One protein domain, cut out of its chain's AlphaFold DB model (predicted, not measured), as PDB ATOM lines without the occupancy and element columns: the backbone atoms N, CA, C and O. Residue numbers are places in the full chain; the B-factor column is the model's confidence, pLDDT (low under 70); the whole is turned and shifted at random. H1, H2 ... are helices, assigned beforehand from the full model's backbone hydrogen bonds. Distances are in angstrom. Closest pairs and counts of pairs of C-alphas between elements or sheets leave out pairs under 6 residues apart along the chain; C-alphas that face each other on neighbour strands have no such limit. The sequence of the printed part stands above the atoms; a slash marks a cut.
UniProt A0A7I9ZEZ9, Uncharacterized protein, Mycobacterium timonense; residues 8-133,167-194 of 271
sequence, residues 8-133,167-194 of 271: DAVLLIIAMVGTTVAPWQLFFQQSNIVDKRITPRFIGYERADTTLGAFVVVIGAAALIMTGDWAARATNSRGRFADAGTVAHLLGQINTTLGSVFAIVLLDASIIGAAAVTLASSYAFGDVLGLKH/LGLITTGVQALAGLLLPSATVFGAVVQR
ATOM      1  N   ASP A   8      16.042  54.766 -71.479       65.81
ATOM      2  CA  ASP A   8      17.114  55.626 -70.964       65.81
ATOM      3  C   ASP A   8      18.124  54.887 -70.078       65.81
ATOM      4  O   ASP A   8      19.324  55.119 -70.192       65.81
ATOM      5  N   ALA A   9      17.677  53.970 -69.215       68.81
ATOM      6  CA  ALA A   9      18.571  53.193 -68.358       68.81
ATOM      7  C   ALA A   9      19.399  52.193 -69.180       68.81
ATOM      8  O   ALA A   9      20.586  52.012 -68.921       68.81
ATOM      9  N   VAL A  10      18.796  51.580 -70.204       72.12
ATOM     10  CA  VAL A  10      19.506  50.680 -71.126       72.12
ATOM     11  C   VAL A  10      20.509  51.459 -71.973       72.12
ATOM     12  O   VAL A  10      21.659  51.041 -72.082       72.12
ATOM     13  N   LEU A  11      20.112  52.613 -72.517       67.00
ATOM     14  CA  LEU A  11      21.005  53.508 -73.253       67.00
ATOM     15  C   LEU A  11      22.164  53.982 -72.375       67.00
ATOM     16  O   LEU A  11      23.297  53.980 -72.842       67.00
ATOM     17  N   LEU A  12      21.914  54.298 -71.102       71.94
ATOM     18  CA  LEU A  12      22.953  54.668 -70.142       71.94
ATOM     19  C   LEU A  12      23.924  53.511 -69.861       71.94
ATOM     20  O   LEU A  12      25.130  53.728 -69.820       71.94
ATOM     21  N   ILE A  13      23.427  52.279 -69.698       72.25
ATOM     22  CA  ILE A  13      24.283  51.099 -69.493       72.25
ATOM     23  C   ILE A  13      25.148  50.842 -70.731       72.25
ATOM     24  O   ILE A  13      26.359  50.669 -70.603       72.25
ATOM     25  N   ILE A  14      24.557  50.851 -71.930       67.50
ATOM     26  CA  ILE A  14      25.297  50.655 -73.187       67.50
ATOM     27  C   ILE A  14      26.314  51.785 -73.383       67.50
ATOM     28  O   ILE A  14      27.446  51.528 -73.785       67.50
ATOM     29  N   ALA A  15      25.947  53.020 -73.047       66.12
ATOM     30  CA  ALA A  15      26.845  54.163 -73.087       66.12
ATOM     31  C   ALA A  15      28.031  54.007 -72.120       66.12
ATOM     32  O   ALA A  15      29.176  54.184 -72.530       66.12
ATOM     33  N   MET A  16      27.795  53.572 -70.880       70.25
ATOM     34  CA  MET A  16      28.870  53.264 -69.928       70.25
ATOM     35  C   MET A  16      29.805  52.175 -70.474       70.25
ATOM     36  O   MET A  16      31.025  52.328 -70.418       70.25
ATOM     37  N   VAL A  17      29.268  51.119 -71.092       73.00
ATOM     38  CA  VAL A  17      30.080  50.084 -71.761       73.00
ATOM     39  C   VAL A  17      30.878  50.661 -72.940       73.00
ATOM     40  O   VAL A  17      32.048  50.327 -73.109       73.00
ATOM     41  N   GLY A  18      30.306  51.577 -73.720       63.97
ATOM     42  CA  GLY A  18      31.018  52.270 -74.798       63.97
ATOM     43  C   GLY A  18      32.130  53.207 -74.316       63.97
ATOM     44  O   GLY A  18      33.111  53.406 -75.030       63.97
ATOM     45  N   THR A  19      32.019  53.758 -73.101       69.00
ATOM     46  CA  THR A  19      33.077  54.590 -72.496       69.00
ATOM     47  C   THR A  19      34.226  53.800 -71.879       69.00
ATOM     48  O   THR A  19      35.308  54.360 -71.721       69.00
ATOM     49  N   THR A  20      34.032  52.523 -71.533       66.94
ATOM     50  CA  THR A  20      35.087  51.713 -70.893       66.94
ATOM     51  C   THR A  20      36.083  51.139 -71.886       66.94
ATOM     52  O   THR A  20      37.259  50.996 -71.556       66.94
ATOM     53  N   VAL A  21      35.640  50.826 -73.103       64.94
ATOM     54  CA  VAL A  21      36.523  50.369 -74.175       64.94
ATOM     55  C   VAL A  21      36.281  51.261 -75.376       64.94
ATOM     56  O   VAL A  21      35.432  50.996 -76.220       64.94
ATOM     57  N   ALA A  22      36.998  52.373 -75.459       59.91
ATOM     58  CA  ALA A  22      36.772  53.262 -76.578       59.91
ATOM     59  C   ALA A  22      37.483  52.704 -77.830       59.91
ATOM     60  O   ALA A  22      38.679  52.408 -77.761       59.91
ATOM     61  N   PRO A  23      36.819  52.583 -78.996       54.31
ATOM     62  CA  PRO A  23      37.450  52.051 -80.210       54.31
ATOM     63  C   PRO A  23      38.722  52.814 -80.606       54.31
ATOM     64  O   PRO A  23      39.685  52.229 -81.095       54.31
ATOM     65  N   TRP A  24      38.757  54.120 -80.323       63.44
ATOM     66  CA  TRP A  24      39.921  54.974 -80.560       63.44
ATOM     67  C   TRP A  24      41.130  54.617 -79.681       63.44
ATOM     68  O   TRP A  24      42.264  54.822 -80.111       63.44
ATOM     69  N   GLN A  25      40.931  54.018 -78.498       59.94
ATOM     70  CA  GLN A  25      42.037  53.538 -77.663       59.94
ATOM     71  C   GLN A  25      42.793  52.385 -78.326       59.94
ATOM     72  O   GLN A  25      44.002  52.286 -78.141       59.94
ATOM     73  N   LEU A  26      42.130  51.553 -79.138       62.41
ATOM     74  CA  LEU A  26      42.800  50.480 -79.877       62.41
ATOM     75  C   LEU A  26      43.765  51.056 -80.919       62.41
ATOM     76  O   LEU A  26      44.908  50.616 -81.002       62.41
ATOM     77  N   PHE A  27      43.350  52.102 -81.637       59.44
ATOM     78  CA  PHE A  27      44.216  52.815 -82.579       59.44
ATOM     79  C   PHE A  27      45.335  53.588 -81.864       59.44
ATOM     80  O   PHE A  27      46.479  53.579 -82.314       59.44
ATOM     81  N   PHE A  28      45.056  54.199 -80.708       59.28
ATOM     82  CA  PHE A  28      46.076  54.909 -79.931       59.28
ATOM     83  C   PHE A  28      47.135  53.960 -79.344       59.28
ATOM     84  O   PHE A  28      48.327  54.267 -79.367       59.28
ATOM     85  N   GLN A  29      46.729  52.774 -78.887       53.97
ATOM     86  CA  GLN A  29      47.654  51.731 -78.436       53.97
ATOM     87  C   GLN A  29      48.468  51.157 -79.601       53.97
ATOM     88  O   GLN A  29      49.679  50.990 -79.481       53.97
ATOM     89  N   GLN A  30      47.843  50.926 -80.760       49.06
ATOM     90  CA  GLN A  30      48.545  50.478 -81.966       49.06
ATOM     91  C   GLN A  30      49.564  51.515 -82.459       49.06
ATOM     92  O   GLN A  30      50.702  51.159 -82.766       49.06
ATOM     93  N   SER A  31      49.198  52.797 -82.467       54.06
ATOM     94  CA  SER A  31      50.085  53.884 -82.891       54.06
ATOM     95  C   SER A  31      51.265  54.092 -81.936       54.06
ATOM     96  O   SER A  31      52.387  54.225 -82.411       54.06
ATOM     97  N   ASN A  32      51.073  54.019 -80.609       59.03
ATOM     98  CA  ASN A  32      52.179  54.113 -79.644       59.03
ATOM     99  C   ASN A  32      53.212  52.993 -79.835       59.03
ATOM    100  O   ASN A  32      54.414  53.249 -79.769       59.03
ATOM    101  N   ILE A  33      52.760  51.769 -80.127       59.72
ATOM    102  CA  ILE A  33      53.639  50.619 -80.386       59.72
ATOM    103  C   ILE A  33      54.422  50.804 -81.699       59.72
ATOM    104  O   ILE A  33      55.618  50.488 -81.757       59.72
ATOM    105  N   VAL A  34      53.768  51.330 -82.743       54.47
ATOM    106  CA  VAL A  34      54.365  51.594 -84.065       54.47
ATOM    107  C   VAL A  34      55.350  52.770 -84.020       54.47
ATOM    108  O   VAL A  34      56.455  52.653 -84.555       54.47
ATOM    109  N   ASP A  35      54.999  53.861 -83.338       52.12
ATOM    110  CA  ASP A  35      55.794  55.092 -83.260       52.12
ATOM    111  C   ASP A  35      57.017  54.926 -82.339       52.12
ATOM    112  O   ASP A  35      58.138  55.301 -82.692       52.12
ATOM    113  N   LYS A  36      56.864  54.219 -81.207       53.78
ATOM    114  CA  LYS A  36      57.978  53.934 -80.280       53.78
ATOM    115  C   LYS A  36      58.858  52.744 -80.700       53.78
ATOM    116  O   LYS A  36      59.825  52.442 -79.998       53.78
ATOM    117  N   ARG A  37      58.565  52.064 -81.825       51.81
ATOM    118  CA  ARG A  37      59.258  50.845 -82.320       51.81
ATOM    119  C   ARG A  37      59.607  49.865 -81.193       51.81
ATOM    120  O   ARG A  37      60.766  49.463 -81.024       51.81
ATOM    121  N   ILE A  38      58.614  49.512 -80.381       49.31
ATOM    122  CA  ILE A  38      58.859  48.781 -79.138       49.31
ATOM    123  C   ILE A  38      59.334  47.358 -79.450       49.31
ATOM    124  O   ILE A  38      58.633  46.533 -80.028       49.31
ATOM    125  N   THR A  39      60.577  47.068 -79.062       53.25
ATOM    126  CA  THR A  39      61.128  45.708 -79.083       53.25
ATOM    127  C   THR A  39      60.376  44.874 -78.027       53.25
ATOM    128  O   THR A  39      60.157  45.407 -76.936       53.25
ATOM    129  N   PRO A  40      60.046  43.581 -78.253       54.69
ATOM    130  CA  PRO A  40      59.181  42.755 -77.379       54.69
ATOM    131  C   PRO A  40      59.546  42.684 -75.883       54.69
ATOM    132  O   PRO A  40      58.788  42.158 -75.075       54.69
ATOM    133  N   ARG A  41      60.714  43.208 -75.498       58.16
ATOM    134  CA  ARG A  41      61.252  43.244 -74.138       58.16
ATOM    135  C   ARG A  41      60.593  44.289 -73.216       58.16
ATOM    136  O   ARG A  41      60.721  44.143 -72.006       58.16
ATOM    137  N   PHE A  42      59.903  45.311 -73.738       59.50
ATOM    138  CA  PHE A  42      59.323  46.403 -72.922       59.50
ATOM    139  C   PHE A  42      57.789  46.394 -72.802       59.50
ATOM    140  O   PHE A  42      57.237  47.239 -72.102       59.50
ATOM    141  N   ILE A  43      57.110  45.399 -73.383       63.66
ATOM    142  CA  ILE A  43      55.641  45.252 -73.324       63.66
ATOM    143  C   ILE A  43      55.113  45.218 -71.876       63.66
ATOM    144  O   ILE A  43      54.026  45.716 -71.595       63.66
ATOM    145  N   GLY A  44      55.892  44.675 -70.930       66.06
ATOM    146  CA  GLY A  44      55.511  44.638 -69.514       66.06
ATOM    147  C   GLY A  44      55.391  46.023 -68.861       66.06
ATOM    148  O   GLY A  44      54.483  46.234 -68.063       66.06
ATOM    149  N   TYR A  45      56.256  46.975 -69.226       64.31
ATOM    150  CA  TYR A  45      56.229  48.335 -68.671       64.31
ATOM    151  C   TYR A  45      55.067  49.156 -69.228       64.31
ATOM    152  O   TYR A  45      54.396  49.857 -68.481       64.31
ATOM    153  N   GLU A  46      54.782  49.018 -70.522       65.25
ATOM    154  CA  GLU A  46      53.646  49.690 -71.163       65.25
ATOM    155  C   GLU A  46      52.301  49.174 -70.628       65.25
ATOM    156  O   GLU A  46      51.356  49.941 -70.427       65.25
ATOM    157  N   ARG A  47      52.226  47.875 -70.302       73.31
ATOM    158  CA  ARG A  47      51.055  47.290 -69.642       73.31
ATOM    159  C   ARG A  47      50.865  47.831 -68.227       73.31
ATOM    160  O   ARG A  47      49.726  48.082 -67.842       73.31
ATOM    161  N   ALA A  48      51.945  48.012 -67.466       75.19
ATOM    162  CA  ALA A  48      51.888  48.604 -66.129       75.19
ATOM    163  C   ALA A  48      51.415  50.066 -66.170       75.19
ATOM    164  O   ALA A  48      50.522  50.425 -65.407       75.19
ATOM    165  N   ASP A  49      51.936  50.864 -67.104       75.62
ATOM    166  CA  ASP A  49      51.530  52.259 -67.323       75.62
ATOM    167  C   ASP A  49      50.041  52.369 -67.693       75.62
ATOM    168  O   ASP A  49      49.275  53.088 -67.054       75.62
ATOM    169  N   THR A  50      49.584  51.540 -68.637       77.75
ATOM    170  CA  THR A  50      48.165  51.483 -69.032       77.75
ATOM    171  C   THR A  50      47.265  51.040 -67.876       77.75
ATOM    172  O   THR A  50      46.160  51.552 -67.710       77.75
ATOM    173  N   THR A  51      47.730  50.091 -67.059       80.00
ATOM    174  CA  THR A  51      46.972  49.580 -65.905       80.00
ATOM    175  C   THR A  51      46.852  50.653 -64.825       80.00
ATOM    176  O   THR A  51      45.764  50.865 -64.297       80.00
ATOM    177  N   LEU A  52      47.939  51.374 -64.535       81.25
ATOM    178  CA  LEU A  52      47.932  52.495 -63.597       81.25
ATOM    179  C   LEU A  52      47.001  53.614 -64.082       81.25
ATOM    180  O   LEU A  52      46.169  54.090 -63.312       81.25
ATOM    181  N   GLY A  53      47.079  53.971 -65.367       80.06
ATOM    182  CA  GLY A  53      46.172  54.939 -65.984       80.06
ATOM    183  C   GLY A  53      44.703  54.523 -65.872       80.06
ATOM    184  O   GLY A  53      43.860  55.342 -65.516       80.06
ATOM    185  N   ALA A  54      44.391  53.240 -66.086       81.69
ATOM    186  CA  ALA A  54      43.034  52.720 -65.924       81.69
ATOM    187  C   ALA A  54      42.520  52.867 -64.481       81.69
ATOM    188  O   ALA A  54      41.385  53.296 -64.282       81.69
ATOM    189  N   PHE A  55      43.352  52.585 -63.471       86.75
ATOM    190  CA  PHE A  55      42.976  52.800 -62.070       86.75
ATOM    191  C   PHE A  55      42.695  54.273 -61.765       86.75
ATOM    192  O   PHE A  55      41.683  54.577 -61.136       86.75
ATOM    193  N   VAL A  56      43.544  55.187 -62.243       85.00
ATOM    194  CA  VAL A  56      43.354  56.634 -62.049       85.00
ATOM    195  C   VAL A  56      42.031  57.099 -62.658       85.00
ATOM    196  O   VAL A  56      41.272  57.811 -62.002       85.00
ATOM    197  N   VAL A  57      41.706  56.648 -63.874       85.19
ATOM    198  CA  VAL A  57      40.440  56.994 -64.542       85.19
ATOM    199  C   VAL A  57      39.232  56.447 -63.780       85.19
ATOM    200  O   VAL A  57      38.255  57.171 -63.601       85.19
ATOM    201  N   VAL A  58      39.288  55.206 -63.286       85.75
ATOM    202  CA  VAL A  58      38.189  54.607 -62.506       85.75
ATOM    203  C   VAL A  58      37.965  55.353 -61.189       85.75
ATOM    204  O   VAL A  58      36.820  55.635 -60.835       85.75
ATOM    205  N   ILE A  59      39.039  55.718 -60.485       88.75
ATOM    206  CA  ILE A  59      38.956  56.510 -59.250       88.75
ATOM    207  C   ILE A  59      38.367  57.894 -59.546       88.75
ATOM    208  O   ILE A  59      37.465  58.337 -58.837       88.75
ATOM    209  N   GLY A  60      38.815  58.555 -60.619       87.38
ATOM    210  CA  GLY A  60      38.270  59.842 -61.054       87.38
ATOM    211  C   GLY A  60      36.781  59.766 -61.401       87.38
ATOM    212  O   GLY A  60      35.996  60.595 -60.945       87.38
ATOM    213  N   ALA A  61      36.361  58.734 -62.138       85.44
ATOM    214  CA  ALA A  61      34.956  58.506 -62.466       85.44
ATOM    215  C   ALA A  61      34.100  58.283 -61.207       85.44
ATOM    216  O   ALA A  61      33.034  58.884 -61.071       85.44
ATOM    217  N   ALA A  62      34.582  57.476 -60.257       86.62
ATOM    218  CA  ALA A  62      33.906  57.270 -58.978       86.62
ATOM    219  C   ALA A  62      33.784  58.580 -58.181       86.62
ATOM    220  O   ALA A  62      32.707  58.883 -57.668       86.62
ATOM    221  N   ALA A  63      34.848  59.388 -58.136       87.75
ATOM    222  CA  ALA A  63      34.844  60.686 -57.465       87.75
ATOM    223  C   ALA A  63      33.824  61.659 -58.082       87.75
ATOM    224  O   ALA A  63      33.097  62.327 -57.346       87.75
ATOM    225  N   LEU A  64      33.706  61.705 -59.415       87.50
ATOM    226  CA  LEU A  64      32.707  62.533 -60.104       87.50
ATOM    227  C   LEU A  64      31.271  62.096 -59.776       87.50
ATOM    228  O   LEU A  64      30.428  62.943 -59.480       87.50
ATOM    229  N   ILE A  65      31.001  60.787 -59.768       87.00
ATOM    230  CA  ILE A  65      29.679  60.238 -59.418       87.00
ATOM    231  C   ILE A  65      29.323  60.570 -57.963       87.00
ATOM    232  O   ILE A  65      28.222  61.054 -57.696       87.00
ATOM    233  N   MET A  66      30.254  60.357 -57.026       86.75
ATOM    234  CA  MET A  66      30.053  60.681 -55.608       86.75
ATOM    235  C   MET A  66      29.826  62.180 -55.392       86.75
ATOM    236  O   MET A  66      28.943  62.562 -54.628       86.75
ATOM    237  N   THR A  67      30.579  63.030 -56.097       87.00
ATOM    238  CA  THR A  67      30.423  64.491 -56.031       87.00
ATOM    239  C   THR A  67      29.040  64.916 -56.525       87.00
ATOM    240  O   THR A  67      28.385  65.725 -55.873       87.00
ATOM    241  N   GLY A  68      28.561  64.339 -57.632       83.38
ATOM    242  CA  GLY A  68      27.219  64.599 -58.156       83.38
ATOM    243  C   GLY A  68      26.097  64.158 -57.209       83.38
ATOM    244  O   GLY A  68      25.148  64.913 -56.993       83.38
ATOM    245  N   ASP A  69      26.212  62.975 -56.595       84.19
ATOM    246  CA  ASP A  69      25.244  62.492 -55.595       84.19
ATOM    247  C   ASP A  69      25.230  63.386 -54.347       84.19
ATOM    248  O   ASP A  69      24.165  63.785 -53.870       84.19
ATOM    249  N   TRP A  70      26.408  63.772 -53.849       85.50
ATOM    250  CA  TRP A  70      26.523  64.682 -52.712       85.50
ATOM    251  C   TRP A  70      25.904  66.055 -53.011       85.50
ATOM    252  O   TRP A  70      25.105  66.545 -52.212       85.50
ATOM    253  N   ALA A  71      26.181  66.629 -54.188       82.94
ATOM    254  CA  ALA A  71      25.595  67.889 -54.654       82.94
ATOM    255  C   ALA A  71      24.061  67.859 -54.657       82.94
ATOM    256  O   ALA A  71      23.393  68.780 -54.175       82.94
ATOM    257  N   ALA A  72      23.502  66.772 -55.197       81.75
ATOM    258  CA  ALA A  72      22.068  66.569 -55.306       81.75
ATOM    259  C   ALA A  72      21.406  66.461 -53.925       81.75
ATOM    260  O   ALA A  72      20.372  67.089 -53.684       81.75
ATOM    261  N   ARG A  73      22.019  65.705 -53.002       81.88
ATOM    262  CA  ARG A  73      21.528  65.538 -51.625       81.88
ATOM    263  C   ARG A  73      21.609  66.828 -50.820       81.88
ATOM    264  O   ARG A  73      20.637  67.176 -50.157       81.88
ATOM    265  N   ALA A  74      22.731  67.538 -50.901       79.12
ATOM    266  CA  ALA A  74      22.957  68.778 -50.165       79.12
ATOM    267  C   ALA A  74      21.991  69.899 -50.586       79.12
ATOM    268  O   ALA A  74      21.571  70.696 -49.754       79.12
ATOM    269  N   THR A  75      21.570  69.905 -51.852       76.31
ATOM    270  CA  THR A  75      20.634  70.904 -52.404       76.31
ATOM    271  C   THR A  75      19.181  70.401 -52.441       76.31
ATOM    272  O   THR A  75      18.305  71.043 -53.016       76.31
ATOM    273  N   ASN A  76      18.910  69.211 -51.885       76.62
ATOM    274  CA  ASN A  76      17.610  68.522 -51.910       76.62
ATOM    275  C   ASN A  76      16.951  68.463 -53.310       76.62
ATOM    276  O   ASN A  76      15.726  68.430 -53.452       76.62
ATOM    277  N   SER A  77      17.774  68.467 -54.359       70.19
ATOM    278  CA  SER A  77      17.339  68.521 -55.751       70.19
ATOM    279  C   SER A  77      17.062  67.106 -56.256       70.19
ATOM    280  O   SER A  77      17.911  66.221 -56.152       70.19
ATOM    281  N   ARG A  78      15.865  66.866 -56.811       59.31
ATOM    282  CA  ARG A  78      15.473  65.566 -57.381       59.31
ATOM    283  C   ARG A  78      15.126  65.699 -58.862       59.31
ATOM    284  O   ARG A  78      14.123  66.311 -59.210       59.31
ATOM    285  N   GLY A  79      15.925  65.036 -59.702       57.12
ATOM    286  CA  GLY A  79      15.720  64.930 -61.150       57.12
ATOM    287  C   GLY A  79      16.218  66.149 -61.939       57.12
ATOM    288  O   GLY A  79      16.141  67.271 -61.453       57.12
ATOM    289  N   ARG A  80      16.683  65.905 -63.181       58.03
ATOM    290  CA  ARG A  80      17.279  66.857 -64.162       58.03
ATOM    291  C   ARG A  80      18.801  67.089 -64.101       58.03
ATOM    292  O   ARG A  80      19.280  68.127 -64.552       58.03
ATOM    293  N   PHE A  81      19.586  66.106 -63.665       66.38
ATOM    294  CA  PHE A  81      21.043  66.122 -63.873       66.38
ATOM    295  C   PHE A  81      21.379  65.550 -65.259       66.38
ATOM    296  O   PHE A  81      21.705  64.376 -65.389       66.38
ATOM    297  N   ALA A  82      21.198  66.357 -66.306       65.56
ATOM    298  CA  ALA A  82      21.489  65.954 -67.689       65.56
ATOM    299  C   ALA A  82      22.822  66.508 -68.215       65.56
ATOM    300  O   ALA A  82      23.285  66.075 -69.266       65.56
ATOM    301  N   ASP A  83      23.414  67.466 -67.505       73.25
ATOM    302  CA  ASP A  83      24.626  68.155 -67.926       73.25
ATOM    303  C   ASP A  83      25.543  68.434 -66.730       73.25
ATOM    304  O   ASP A  83      25.088  68.605 -65.592       73.25
ATOM    305  N   ALA A  84      26.843  68.490 -67.001       77.06
ATOM    306  CA  ALA A  84      27.872  68.756 -66.011       77.06
ATOM    307  C   ALA A  84      27.773  70.186 -65.445       77.06
ATOM    308  O   ALA A  84      28.067  70.405 -64.267       77.06
ATOM    309  N   GLY A  85      27.269  71.141 -66.240       80.75
ATOM    310  CA  GLY A  85      26.996  72.510 -65.793       80.75
ATOM    311  C   GLY A  85      25.975  72.579 -64.652       80.75
ATOM    312  O   GLY A  85      26.137  73.366 -63.720       80.75
ATOM    313  N   THR A  86      24.972  71.695 -64.655       81.56
ATOM    314  CA  THR A  86      23.983  71.606 -63.570       81.56
ATOM    315  C   THR A  86      24.639  71.191 -62.254       81.56
ATOM    316  O   THR A  86      24.331  71.758 -61.209       81.56
ATOM    317  N   VAL A  87      25.583  70.244 -62.289       82.88
ATOM    318  CA  VAL A  87      26.318  69.802 -61.092       82.88
ATOM    319  C   VAL A  87      27.209  70.925 -60.558       82.88
ATOM    320  O   VAL A  87      27.200  71.188 -59.356       82.88
ATOM    321  N   ALA A  88      27.906  71.649 -61.442       83.25
ATOM    322  CA  ALA A  88      28.719  72.806 -61.063       83.25
ATOM    323  C   ALA A  88      27.883  73.913 -60.397       83.25
ATOM    324  O   ALA A  88      28.301  74.489 -59.391       83.25
ATOM    325  N   HIS A  89      26.683  74.184 -60.921       83.44
ATOM    326  CA  HIS A  89      25.777  75.181 -60.355       83.44
ATOM    327  C   HIS A  89      25.295  74.795 -58.951       83.44
ATOM    328  O   HIS A  89      25.308  75.634 -58.054       83.44
ATOM    329  N   LEU A  90      24.933  73.527 -58.734       83.38
ATOM    330  CA  LEU A  90      24.501  73.027 -57.421       83.38
ATOM    331  C   LEU A  90      25.627  73.086 -56.389       83.38
ATOM    332  O   LEU A  90      25.409  73.527 -55.265       83.38
ATOM    333  N   LEU A  91      26.853  72.726 -56.783       82.50
ATOM    334  CA  LEU A  91      28.033  72.936 -55.938       82.50
ATOM    335  C   LEU A  91      28.212  74.420 -55.597       82.50
ATOM    336  O   LEU A  91      28.485  74.749 -54.446       82.50
ATOM    337  N   GLY A  92      28.009  75.305 -56.575       81.62
ATOM    338  CA  GLY A  92      28.091  76.753 -56.402       81.62
ATOM    339  C   GLY A  92      27.047  77.338 -55.445       81.62
ATOM    340  O   GLY A  92      27.346  78.324 -54.774       81.62
ATOM    341  N   GLN A  93      25.861  76.726 -55.340       82.75
ATOM    342  CA  GLN A  93      24.825  77.120 -54.375       82.75
ATOM    343  C   GLN A  93      25.224  76.809 -52.927       82.75
ATOM    344  O   GLN A  93      24.812  77.520 -52.016       82.75
ATOM    345  N   ILE A  94      26.042  75.774 -52.715       81.69
ATOM    346  CA  ILE A  94      26.592  75.423 -51.398       81.69
ATOM    347  C   ILE A  94      27.818  76.292 -51.103       81.69
ATOM    348  O   ILE A  94      27.938  76.880 -50.031       81.69
ATOM    349  N   ASN A  95      28.749  76.354 -52.056       84.19
ATOM    350  CA  ASN A  95      29.951  77.168 -51.977       84.19
ATOM    351  C   ASN A  95      30.443  77.502 -53.391       84.19
ATOM    352  O   ASN A  95      30.816  76.613 -54.162       84.19
ATOM    353  N   THR A  96      30.508  78.794 -53.711       85.19
ATOM    354  CA  THR A  96      30.946  79.288 -55.023       85.19
ATOM    355  C   THR A  96      32.309  78.724 -55.433       85.19
ATOM    356  O   THR A  96      32.486  78.333 -56.583       85.19
ATOM    357  N   THR A  97      33.239  78.572 -54.486       88.50
ATOM    358  CA  THR A  97      34.576  78.017 -54.732       88.50
ATOM    359  C   THR A  97      34.523  76.556 -55.183       88.50
ATOM    360  O   THR A  97      35.255  76.176 -56.093       88.50
ATOM    361  N   LEU A  98      33.637  75.735 -54.603       85.62
ATOM    362  CA  LEU A  98      33.490  74.327 -55.000       85.62
ATOM    363  C   LEU A  98      32.954  74.208 -56.429       85.62
ATOM    364  O   LEU A  98      33.465  73.406 -57.209       85.62
ATOM    365  N   GLY A  99      31.970  75.042 -56.783       85.25
ATOM    366  CA  GLY A  99      31.437  75.106 -58.145       85.25
ATOM    367  C   GLY A  99      32.505  75.510 -59.164       85.25
ATOM    368  O   GLY A  99      32.643  74.863 -60.201       85.25
ATOM    369  N   SER A 100      33.311  76.530 -58.846       87.56
ATOM    370  CA  SER A 100      34.400  76.993 -59.713       87.56
ATOM    371  C   SER A 100      35.497  75.945 -59.897       87.56
ATOM    372  O   SER A 100      35.904  75.691 -61.027       87.56
ATOM    373  N   VAL A 101      35.951  75.297 -58.818       89.25
ATOM    374  CA  VAL A 101      36.985  74.251 -58.898       89.25
ATOM    375  C   VAL A 101      36.494  73.065 -59.728       89.25
ATOM    376  O   VAL A 101      37.213  72.601 -60.610       89.25
ATOM    377  N   PHE A 102      35.256  72.611 -59.513       88.88
ATOM    378  CA  PHE A 102      34.669  71.517 -60.288       88.88
ATOM    379  C   PHE A 102      34.565  71.854 -61.782       88.88
ATOM    380  O   PHE A 102      34.928  71.035 -62.625       88.88
ATOM    381  N   ALA A 103      34.131  73.074 -62.116       87.94
ATOM    382  CA  ALA A 103      34.053  73.534 -63.500       87.94
ATOM    383  C   ALA A 103      35.434  73.606 -64.174       87.94
ATOM    384  O   ALA A 103      35.575  73.163 -65.311       87.94
ATOM    385  N   ILE A 104      36.458  74.112 -63.476       90.44
ATOM    386  CA  ILE A 104      37.833  74.197 -64.000       90.44
ATOM    387  C   ILE A 104      38.405  72.798 -64.251       90.44
ATOM    388  O   ILE A 104      38.953  72.547 -65.321       90.44
ATOM    389  N   VAL A 105      38.242  71.876 -63.297       90.06
ATOM    390  CA  VAL A 105      38.725  70.492 -63.433       90.06
ATOM    391  C   VAL A 105      38.044  69.782 -64.606       90.06
ATOM    392  O   VAL A 105      38.712  69.116 -65.394       90.06
ATOM    393  N   LEU A 106      36.728  69.943 -64.765       89.56
ATOM    394  CA  LEU A 106      36.002  69.364 -65.898       89.56
ATOM    395  C   LEU A 106      36.393  69.980 -67.241       89.56
ATOM    396  O   LEU A 106      36.448  69.265 -68.244       89.56
ATOM    397  N   LEU A 107      36.650  71.289 -67.275       89.12
ATOM    398  CA  LEU A 107      37.108  71.976 -68.476       89.12
ATOM    399  C   LEU A 107      38.472  71.432 -68.920       89.12
ATOM    400  O   LEU A 107      38.625  71.057 -70.081       89.12
ATOM    401  N   ASP A 108      39.426  71.327 -67.993       89.69
ATOM    402  CA  ASP A 108      40.761  70.782 -68.259       89.69
ATOM    403  C   ASP A 108      40.689  69.327 -68.757       89.69
ATOM    404  O   ASP A 108      41.216  68.992 -69.822       89.69
ATOM    405  N   ALA A 109      39.913  68.482 -68.067       86.75
ATOM    406  CA  ALA A 109      39.682  67.097 -68.471       86.75
ATOM    407  C   ALA A 109      39.078  66.987 -69.884       86.75
ATOM    408  O   ALA A 109      39.472  66.121 -70.671       86.75
ATOM    409  N   SER A 110      38.148  67.882 -70.231       86.31
ATOM    410  CA  SER A 110      37.504  67.909 -71.549       86.31
ATOM    411  C   SER A 110      38.482  68.291 -72.660       86.31
ATOM    412  O   SER A 110      38.445  67.692 -73.734       86.31
ATOM    413  N   ILE A 111      39.389  69.240 -72.406       84.69
ATOM    414  CA  ILE A 111      40.419  69.657 -73.369       84.69
ATOM    415  C   ILE A 111      41.387  68.504 -73.649       84.69
ATOM    416  O   ILE A 111      41.660  68.197 -74.813       84.69
ATOM    417  N   ILE A 112      41.865  67.824 -72.602       83.38
ATOM    418  CA  ILE A 112      42.755  66.661 -72.739       83.38
ATOM    419  C   ILE A 112      42.048  65.539 -73.513       83.38
ATOM    420  O   ILE A 112      42.626  64.959 -74.437       83.38
ATOM    421  N   GLY A 113      40.780  65.264 -73.187       81.00
ATOM    422  CA  GLY A 113      39.964  64.269 -73.884       81.00
ATOM    423  C   GLY A 113      39.760  64.599 -75.364       81.00
ATOM    424  O   GLY A 113      39.971  63.739 -76.221       81.00
ATOM    425  N   ALA A 114      39.422  65.850 -75.684       80.56
ATOM    426  CA  ALA A 114      39.266  66.311 -77.060       80.56
ATOM    427  C   ALA A 114      40.576  66.173 -77.851       80.56
ATOM    428  O   ALA A 114      40.567  65.660 -78.973       80.56
ATOM    429  N   ALA A 115      41.716  66.548 -77.262       74.94
ATOM    430  CA  ALA A 115      43.022  66.387 -77.897       74.94
ATOM    431  C   ALA A 115      43.345  64.909 -78.180       74.94
ATOM    432  O   ALA A 115      43.773  64.581 -79.288       74.94
ATOM    433  N   ALA A 116      43.084  64.011 -77.224       76.62
ATOM    434  CA  ALA A 116      43.324  62.577 -77.373       76.62
ATOM    435  C   ALA A 116      42.449  61.938 -78.465       76.62
ATOM    436  O   ALA A 116      42.964  61.220 -79.326       76.62
ATOM    437  N   VAL A 117      41.143  62.232 -78.473       73.94
ATOM    438  CA  VAL A 117      40.205  61.727 -79.493       73.94
ATOM    439  C   VAL A 117      40.609  62.223 -80.872       73.94
ATOM    440  O   VAL A 117      40.699  61.431 -81.810       73.94
ATOM    441  N   THR A 118      40.903  63.515 -80.998       69.31
ATOM    442  CA  THR A 118      41.222  64.081 -82.307       69.31
ATOM    443  C   THR A 118      42.549  63.542 -82.838       69.31
ATOM    444  O   THR A 118      42.632  63.197 -84.013       69.31
ATOM    445  N   LEU A 119      43.556  63.358 -81.975       67.62
ATOM    446  CA  LEU A 119      44.816  62.703 -82.333       67.62
ATOM    447  C   LEU A 119      44.593  61.259 -82.822       67.62
ATOM    448  O   LEU A 119      45.183  60.846 -83.820       67.62
ATOM    449  N   ALA A 120      43.706  60.501 -82.175       67.75
ATOM    450  CA  ALA A 120      43.371  59.144 -82.601       67.75
ATOM    451  C   ALA A 120      42.615  59.106 -83.942       67.75
ATOM    452  O   ALA A 120      42.928  58.275 -84.797       67.75
ATOM    453  N   SER A 121      41.661  60.017 -84.169       64.50
ATOM    454  CA  SER A 121      40.956  60.145 -85.455       64.50
ATOM    455  C   SER A 121      41.919  60.483 -86.588       64.50
ATOM    456  O   SER A 121      41.890  59.863 -87.647       64.50
ATOM    457  N   SER A 122      42.818  61.423 -86.333       63.06
ATOM    458  CA  SER A 122      43.917  61.798 -87.207       63.06
ATOM    459  C   SER A 122      44.774  60.603 -87.649       63.06
ATOM    460  O   SER A 122      45.074  60.476 -88.838       63.06
ATOM    461  N   TYR A 123      45.123  59.694 -86.733       62.28
ATOM    462  CA  TYR A 123      45.846  58.465 -87.079       62.28
ATOM    463  C   TYR A 123      45.006  57.500 -87.918       62.28
ATOM    464  O   TYR A 123      45.493  57.001 -88.930       62.28
ATOM    465  N   ALA A 124      43.733  57.294 -87.565       61.66
ATOM    466  CA  ALA A 124      42.831  56.446 -88.344       61.66
ATOM    467  C   ALA A 124      42.657  56.962 -89.787       61.66
ATOM    468  O   ALA A 124      42.680  56.180 -90.737       61.66
ATOM    469  N   PHE A 125      42.555  58.282 -89.973       61.16
ATOM    470  CA  PHE A 125      42.560  58.897 -91.302       61.16
ATOM    471  C   PHE A 125      43.899  58.704 -92.024       61.16
ATOM    472  O   PHE A 125      43.896  58.425 -93.222       61.16
ATOM    473  N   GLY A 126      45.031  58.811 -91.322       58.56
ATOM    474  CA  GLY A 126      46.360  58.539 -91.883       58.56
ATOM    475  C   GLY A 126      46.503  57.113 -92.430       58.56
ATOM    476  O   GLY A 126      47.042  56.928 -93.524       58.56
ATOM    477  N   ASP A 127      45.951  56.128 -91.718       60.19
ATOM    478  CA  ASP A 127      45.962  54.719 -92.123       60.19
ATOM    479  C   ASP A 127      45.001  54.430 -93.291       60.19
ATOM    480  O   ASP A 127      45.371  53.735 -94.240       60.19
ATOM    481  N   VAL A 128      43.786  54.995 -93.272       55.94
ATOM    482  CA  VAL A 128      42.765  54.783 -94.322       55.94
ATOM    483  C   VAL A 128      43.121  55.492 -95.629       55.94
ATOM    484  O   VAL A 128      42.887  54.947 -96.707       55.94
ATOM    485  N   LEU A 129      43.734  56.677 -95.559       57.50
ATOM    486  CA  LEU A 129      44.199  57.405 -96.743       57.50
ATOM    487  C   LEU A 129      45.459  56.785 -97.365       57.50
ATOM    488  O   LEU A 129      45.916  57.248 -98.409       57.50
ATOM    489  N   GLY A 130      46.017  55.727 -96.762       47.50
ATOM    490  CA  GLY A 130      47.112  54.966 -97.354       47.50
ATOM    491  C   GLY A 130      48.372  55.799 -97.578       47.50
ATOM    492  O   GLY A 130      49.129  55.506 -98.506       47.50
ATOM    493  N   LEU A 131      48.608  56.814 -96.734       47.75
ATOM    494  CA  LEU A 131      49.808  57.657 -96.732       47.75
ATOM    495  C   LEU A 131      51.021  56.834 -96.271       47.75
ATOM    496  O   LEU A 131      51.580  56.983 -95.187       47.75
ATOM    497  N   LYS A 132      51.439  55.911 -97.135       40.59
ATOM    498  CA  LYS A 132      52.685  55.173 -97.024       40.59
ATOM    499  C   LYS A 132      53.835  56.146 -97.285       40.59
ATOM    500  O   LYS A 132      53.997  56.610 -98.404       40.59
ATOM    501  N   HIS A 133      54.687  56.302 -96.271       43.97
ATOM    502  CA  HIS A 133      56.011  56.940 -96.286       43.97
ATOM    503  C   HIS A 133      56.038  58.472 -96.263       43.97
ATOM    504  O   HIS A 133      56.048  59.130 -97.294       43.97
ATOM    505  N   LEU A 167      22.462  67.938 -74.559       69.25
ATOM    506  CA  LEU A 167      23.855  67.467 -74.605       69.25
ATOM    507  C   LEU A 167      23.993  66.057 -74.022       69.25
ATOM    508  O   LEU A 167      24.624  65.210 -74.649       69.25
ATOM    509  N   GLY A 168      23.318  65.778 -72.900       67.12
ATOM    510  CA  GLY A 168      23.288  64.448 -72.291       67.12
ATOM    511  C   GLY A 168      22.839  63.350 -73.261       67.12
ATOM    512  O   GLY A 168      23.515  62.332 -73.387       67.12
ATOM    513  N   LEU A 169      21.765  63.575 -74.031       70.69
ATOM    514  CA  LEU A 169      21.276  62.597 -75.014       70.69
ATOM    515  C   LEU A 169      22.260  62.405 -76.173       70.69
ATOM    516  O   LEU A 169      22.477  61.274 -76.606       70.69
ATOM    517  N   ILE A 170      22.881  63.486 -76.652       73.12
ATOM    518  CA  ILE A 170      23.882  63.421 -77.725       73.12
ATOM    519  C   ILE A 170      25.097  62.611 -77.254       73.12
ATOM    520  O   ILE A 170      25.529  61.690 -77.949       73.12
ATOM    521  N   THR A 171      25.615  62.890 -76.053       72.38
ATOM    522  CA  THR A 171      26.768  62.171 -75.494       72.38
ATOM    523  C   THR A 171      26.461  60.699 -75.247       72.38
ATOM    524  O   THR A 171      27.248  59.841 -75.646       72.38
ATOM    525  N   THR A 172      25.293  60.384 -74.679       68.88
ATOM    526  CA  THR A 172      24.862  58.998 -74.460       68.88
ATOM    527  C   THR A 172      24.674  58.265 -75.789       68.88
ATOM    528  O   THR A 172      25.057  57.104 -75.900       68.88
ATOM    529  N   GLY A 173      24.170  58.936 -76.829       68.88
ATOM    530  CA  GLY A 173      24.043  58.371 -78.175       68.88
ATOM    531  C   GLY A 173      25.391  58.025 -78.818       68.88
ATOM    532  O   GLY A 173      25.562  56.916 -79.326       68.88
ATOM    533  N   VAL A 174      26.376  58.929 -78.749       71.88
ATOM    534  CA  VAL A 174      27.745  58.676 -79.248       71.88
ATOM    535  C   VAL A 174      28.395  57.513 -78.499       71.88
ATOM    536  O   VAL A 174      29.019  56.641 -79.106       71.88
ATOM    537  N   GLN A 175      28.218  57.463 -77.182       69.38
ATOM    538  CA  GLN A 175      28.727  56.379 -76.348       69.38
ATOM    539  C   GLN A 175      28.033  55.047 -76.661       69.38
ATOM    540  O   GLN A 175      28.697  54.017 -76.749       69.38
ATOM    541  N   ALA A 176      26.722  55.050 -76.905       68.00
ATOM    542  CA  ALA A 176      25.992  53.855 -77.311       68.00
ATOM    543  C   ALA A 176      26.465  53.330 -78.677       68.00
ATOM    544  O   ALA A 176      26.643  52.123 -78.846       68.00
ATOM    545  N   LEU A 177      26.743  54.229 -79.628       68.06
ATOM    546  CA  LEU A 177      27.334  53.874 -80.919       68.06
ATOM    547  C   LEU A 177      28.720  53.237 -80.742       68.06
ATOM    548  O   LEU A 177      28.998  52.200 -81.343       68.06
ATOM    549  N   ALA A 178      29.569  53.802 -79.879       66.88
ATOM    550  CA  ALA A 178      30.859  53.202 -79.535       66.88
ATOM    551  C   ALA A 178      30.693  51.802 -78.907       66.88
ATOM    552  O   ALA A 178      31.396  50.868 -79.295       66.88
ATOM    553  N   GLY A 179      29.712  51.637 -78.011       63.72
ATOM    554  CA  GLY A 179      29.340  50.361 -77.394       63.72
ATOM    555  C   GLY A 179      28.902  49.296 -78.403       63.72
ATOM    556  O   GLY A 179      29.264  48.129 -78.270       63.72
ATOM    557  N   LEU A 180      28.181  49.696 -79.453       72.00
ATOM    558  CA  LEU A 180      27.751  48.805 -80.535       72.00
ATOM    559  C   LEU A 180      28.900  48.418 -81.478       72.00
ATOM    560  O   LEU A 180      28.922  47.312 -82.017       72.00
ATOM    561  N   LEU A 181      29.876  49.308 -81.668       67.44
ATOM    562  CA  LEU A 181      31.039  49.058 -82.525       67.44
ATOM    563  C   LEU A 181      32.056  48.106 -81.875       67.44
ATOM    564  O   LEU A 181      32.741  47.367 -82.586       67.44
ATOM    565  N   LEU A 182      32.121  48.052 -80.544       66.69
ATOM    566  CA  LEU A 182      33.015  47.160 -79.796       66.69
ATOM    567  C   LEU A 182      32.908  45.665 -80.136       66.69
ATOM    568  O   LEU A 182      33.954  45.062 -80.406       66.69
ATOM    569  N   PRO A 183      31.716  45.033 -80.155       63.78
ATOM    570  CA  PRO A 183      31.584  43.629 -80.538       63.78
ATOM    571  C   PRO A 183      32.019  43.386 -81.988       63.78
ATOM    572  O   PRO A 183      32.643  42.368 -82.273       63.78
ATOM    573  N   SER A 184      31.788  44.336 -82.901       63.06
ATOM    574  CA  SER A 184      32.258  44.203 -84.288       63.06
ATOM    575  C   SER A 184      33.793  44.225 -84.385       63.06
ATOM    576  O   SER A 184      34.389  43.376 -85.053       63.06
ATOM    577  N   ALA A 185      34.443  45.124 -83.638       61.19
ATOM    578  CA  ALA A 185      35.897  45.259 -83.609       61.19
ATOM    579  C   ALA A 185      36.582  44.063 -82.925       61.19
ATOM    580  O   ALA A 185      37.592  43.558 -83.421       61.19
ATOM    581  N   THR A 186      36.022  43.558 -81.820       61.72
ATOM    582  CA  THR A 186      36.557  42.372 -81.126       61.72
ATOM    583  C   THR A 186      36.351  41.088 -81.917       61.72
ATOM    584  O   THR A 186      37.260  40.263 -81.936       61.72
ATOM    585  N   VAL A 187      35.225  40.911 -82.621       66.44
ATOM    586  CA  VAL A 187      35.028  39.751 -83.511       66.44
ATOM    587  C   VAL A 187      36.017  39.785 -84.671       66.44
ATOM    588  O   VAL A 187      36.648  38.765 -84.946       66.44
ATOM    589  N   PHE A 188      36.217  40.937 -85.318       58.84
ATOM    590  CA  PHE A 188      37.204  41.065 -86.392       58.84
ATOM    591  C   PHE A 188      38.628  40.765 -85.898       58.84
ATOM    592  O   PHE A 188      39.327  39.944 -86.493       58.84
ATOM    593  N   GLY A 189      39.027  41.350 -84.761       57.53
ATOM    594  CA  GLY A 189      40.309  41.058 -84.120       57.53
ATOM    595  C   GLY A 189      40.458  39.578 -83.761       57.53
ATOM    596  O   GLY A 189      41.446  38.953 -84.125       57.53
ATOM    597  N   ALA A 190      39.447  38.973 -83.133       59.00
ATOM    598  CA  ALA A 190      39.463  37.563 -82.749       59.00
ATOM    599  C   ALA A 190      39.515  36.613 -83.954       59.00
ATOM    600  O   ALA A 190      40.164  35.573 -83.866       59.00
ATOM    601  N   VAL A 191      38.854  36.947 -85.068       59.22
ATOM    602  CA  VAL A 191      38.908  36.182 -86.325       59.22
ATOM    603  C   VAL A 191      40.301  36.260 -86.946       59.22
ATOM    604  O   VAL A 191      40.858  35.224 -87.309       59.22
ATOM    605  N   VAL A 192      40.893  37.455 -87.007       57.59
ATOM    606  CA  VAL A 192      42.259  37.663 -87.516       57.59
ATOM    607  C   VAL A 192      43.305  36.978 -86.626       57.59
ATOM    608  O   VAL A 192      44.273  36.421 -87.142       57.59
ATOM    609  N   GLN A 193      43.099  36.940 -85.306       53.97
ATOM    610  CA  GLN A 193      43.998  36.267 -84.362       53.97
ATOM    611  C   GLN A 193      43.856  34.735 -84.340       53.97
ATOM    612  O   GLN A 193      44.646  34.077 -83.657       53.97
ATOM    613  N   ARG A 194      42.875  34.134 -85.039       40.81
ATOM    614  CA  ARG A 194      42.715  32.672 -85.021       40.81
ATOM    615  C   ARG A 194      43.919  31.997 -85.688       40.81
ATOM    616  O   ARG A 194      44.175  32.253 -86.871       40.81
TER     617      ARG A 194
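AT A GLANCE: This is residues 8 to 133 and 167 to 194 of the 271 residues of an uncharacterized protein of Mycobacterium timonense (UniProt A0A7I9ZEZ9). Two long helices, H3 and H5, make a loose, open V, joined at one end by short H4, with H2 near the other end; H6 crosses H1 along one side. Printed are 154 residues with six named helices, H1 to H6 in chain order, and no named strand: all helix. The whole is loose, with a radius of gyration of the C-alphas of 19.0 A, spanning 56 by 31 by 27 A.

HOW THE PARTS SIT: H1, residues 8 to 20, touches H6, residues 167 to 192, at a steep tilt of 54 degrees; their closest C-alphas, Gly 18 and Gly 179, are 3.6 A apart. H2, residues 23 to 35, touches H5, residues 96 to 128, the closest C-alphas being Phe 28 and Ala 120, 5.7 A. H3, residues 43 to 74, is apart from H5 but touches H4, residues 84 to 94, the closest C-alphas being Ala 71 and Leu 91, 5.8 A. H4 and H5 form a hairpin at a shallow tilt of 14 degrees. Every O i to N i+4 pair is within hydrogen-bond range in H1, H3, H4 and H5, against 8 of 9 in H2 and 20 of 22 in H6.

IN THESE COORDINATES: H1 begins at C-alpha 8 (17.114, 55.626, -70.964). H3 is 46.5 A long, H5 47.8 A and H6 37.3 A, ending at C-alpha 192 (42.259, 37.663, -87.516).

THE WHOLE: Residues 134 to 166 are not printed; C-alphas 133 and 167 are 40.2 A apart. Mean pLDDT of the printed part is 71.0, with 78 residues under 70, among them 18 to 46.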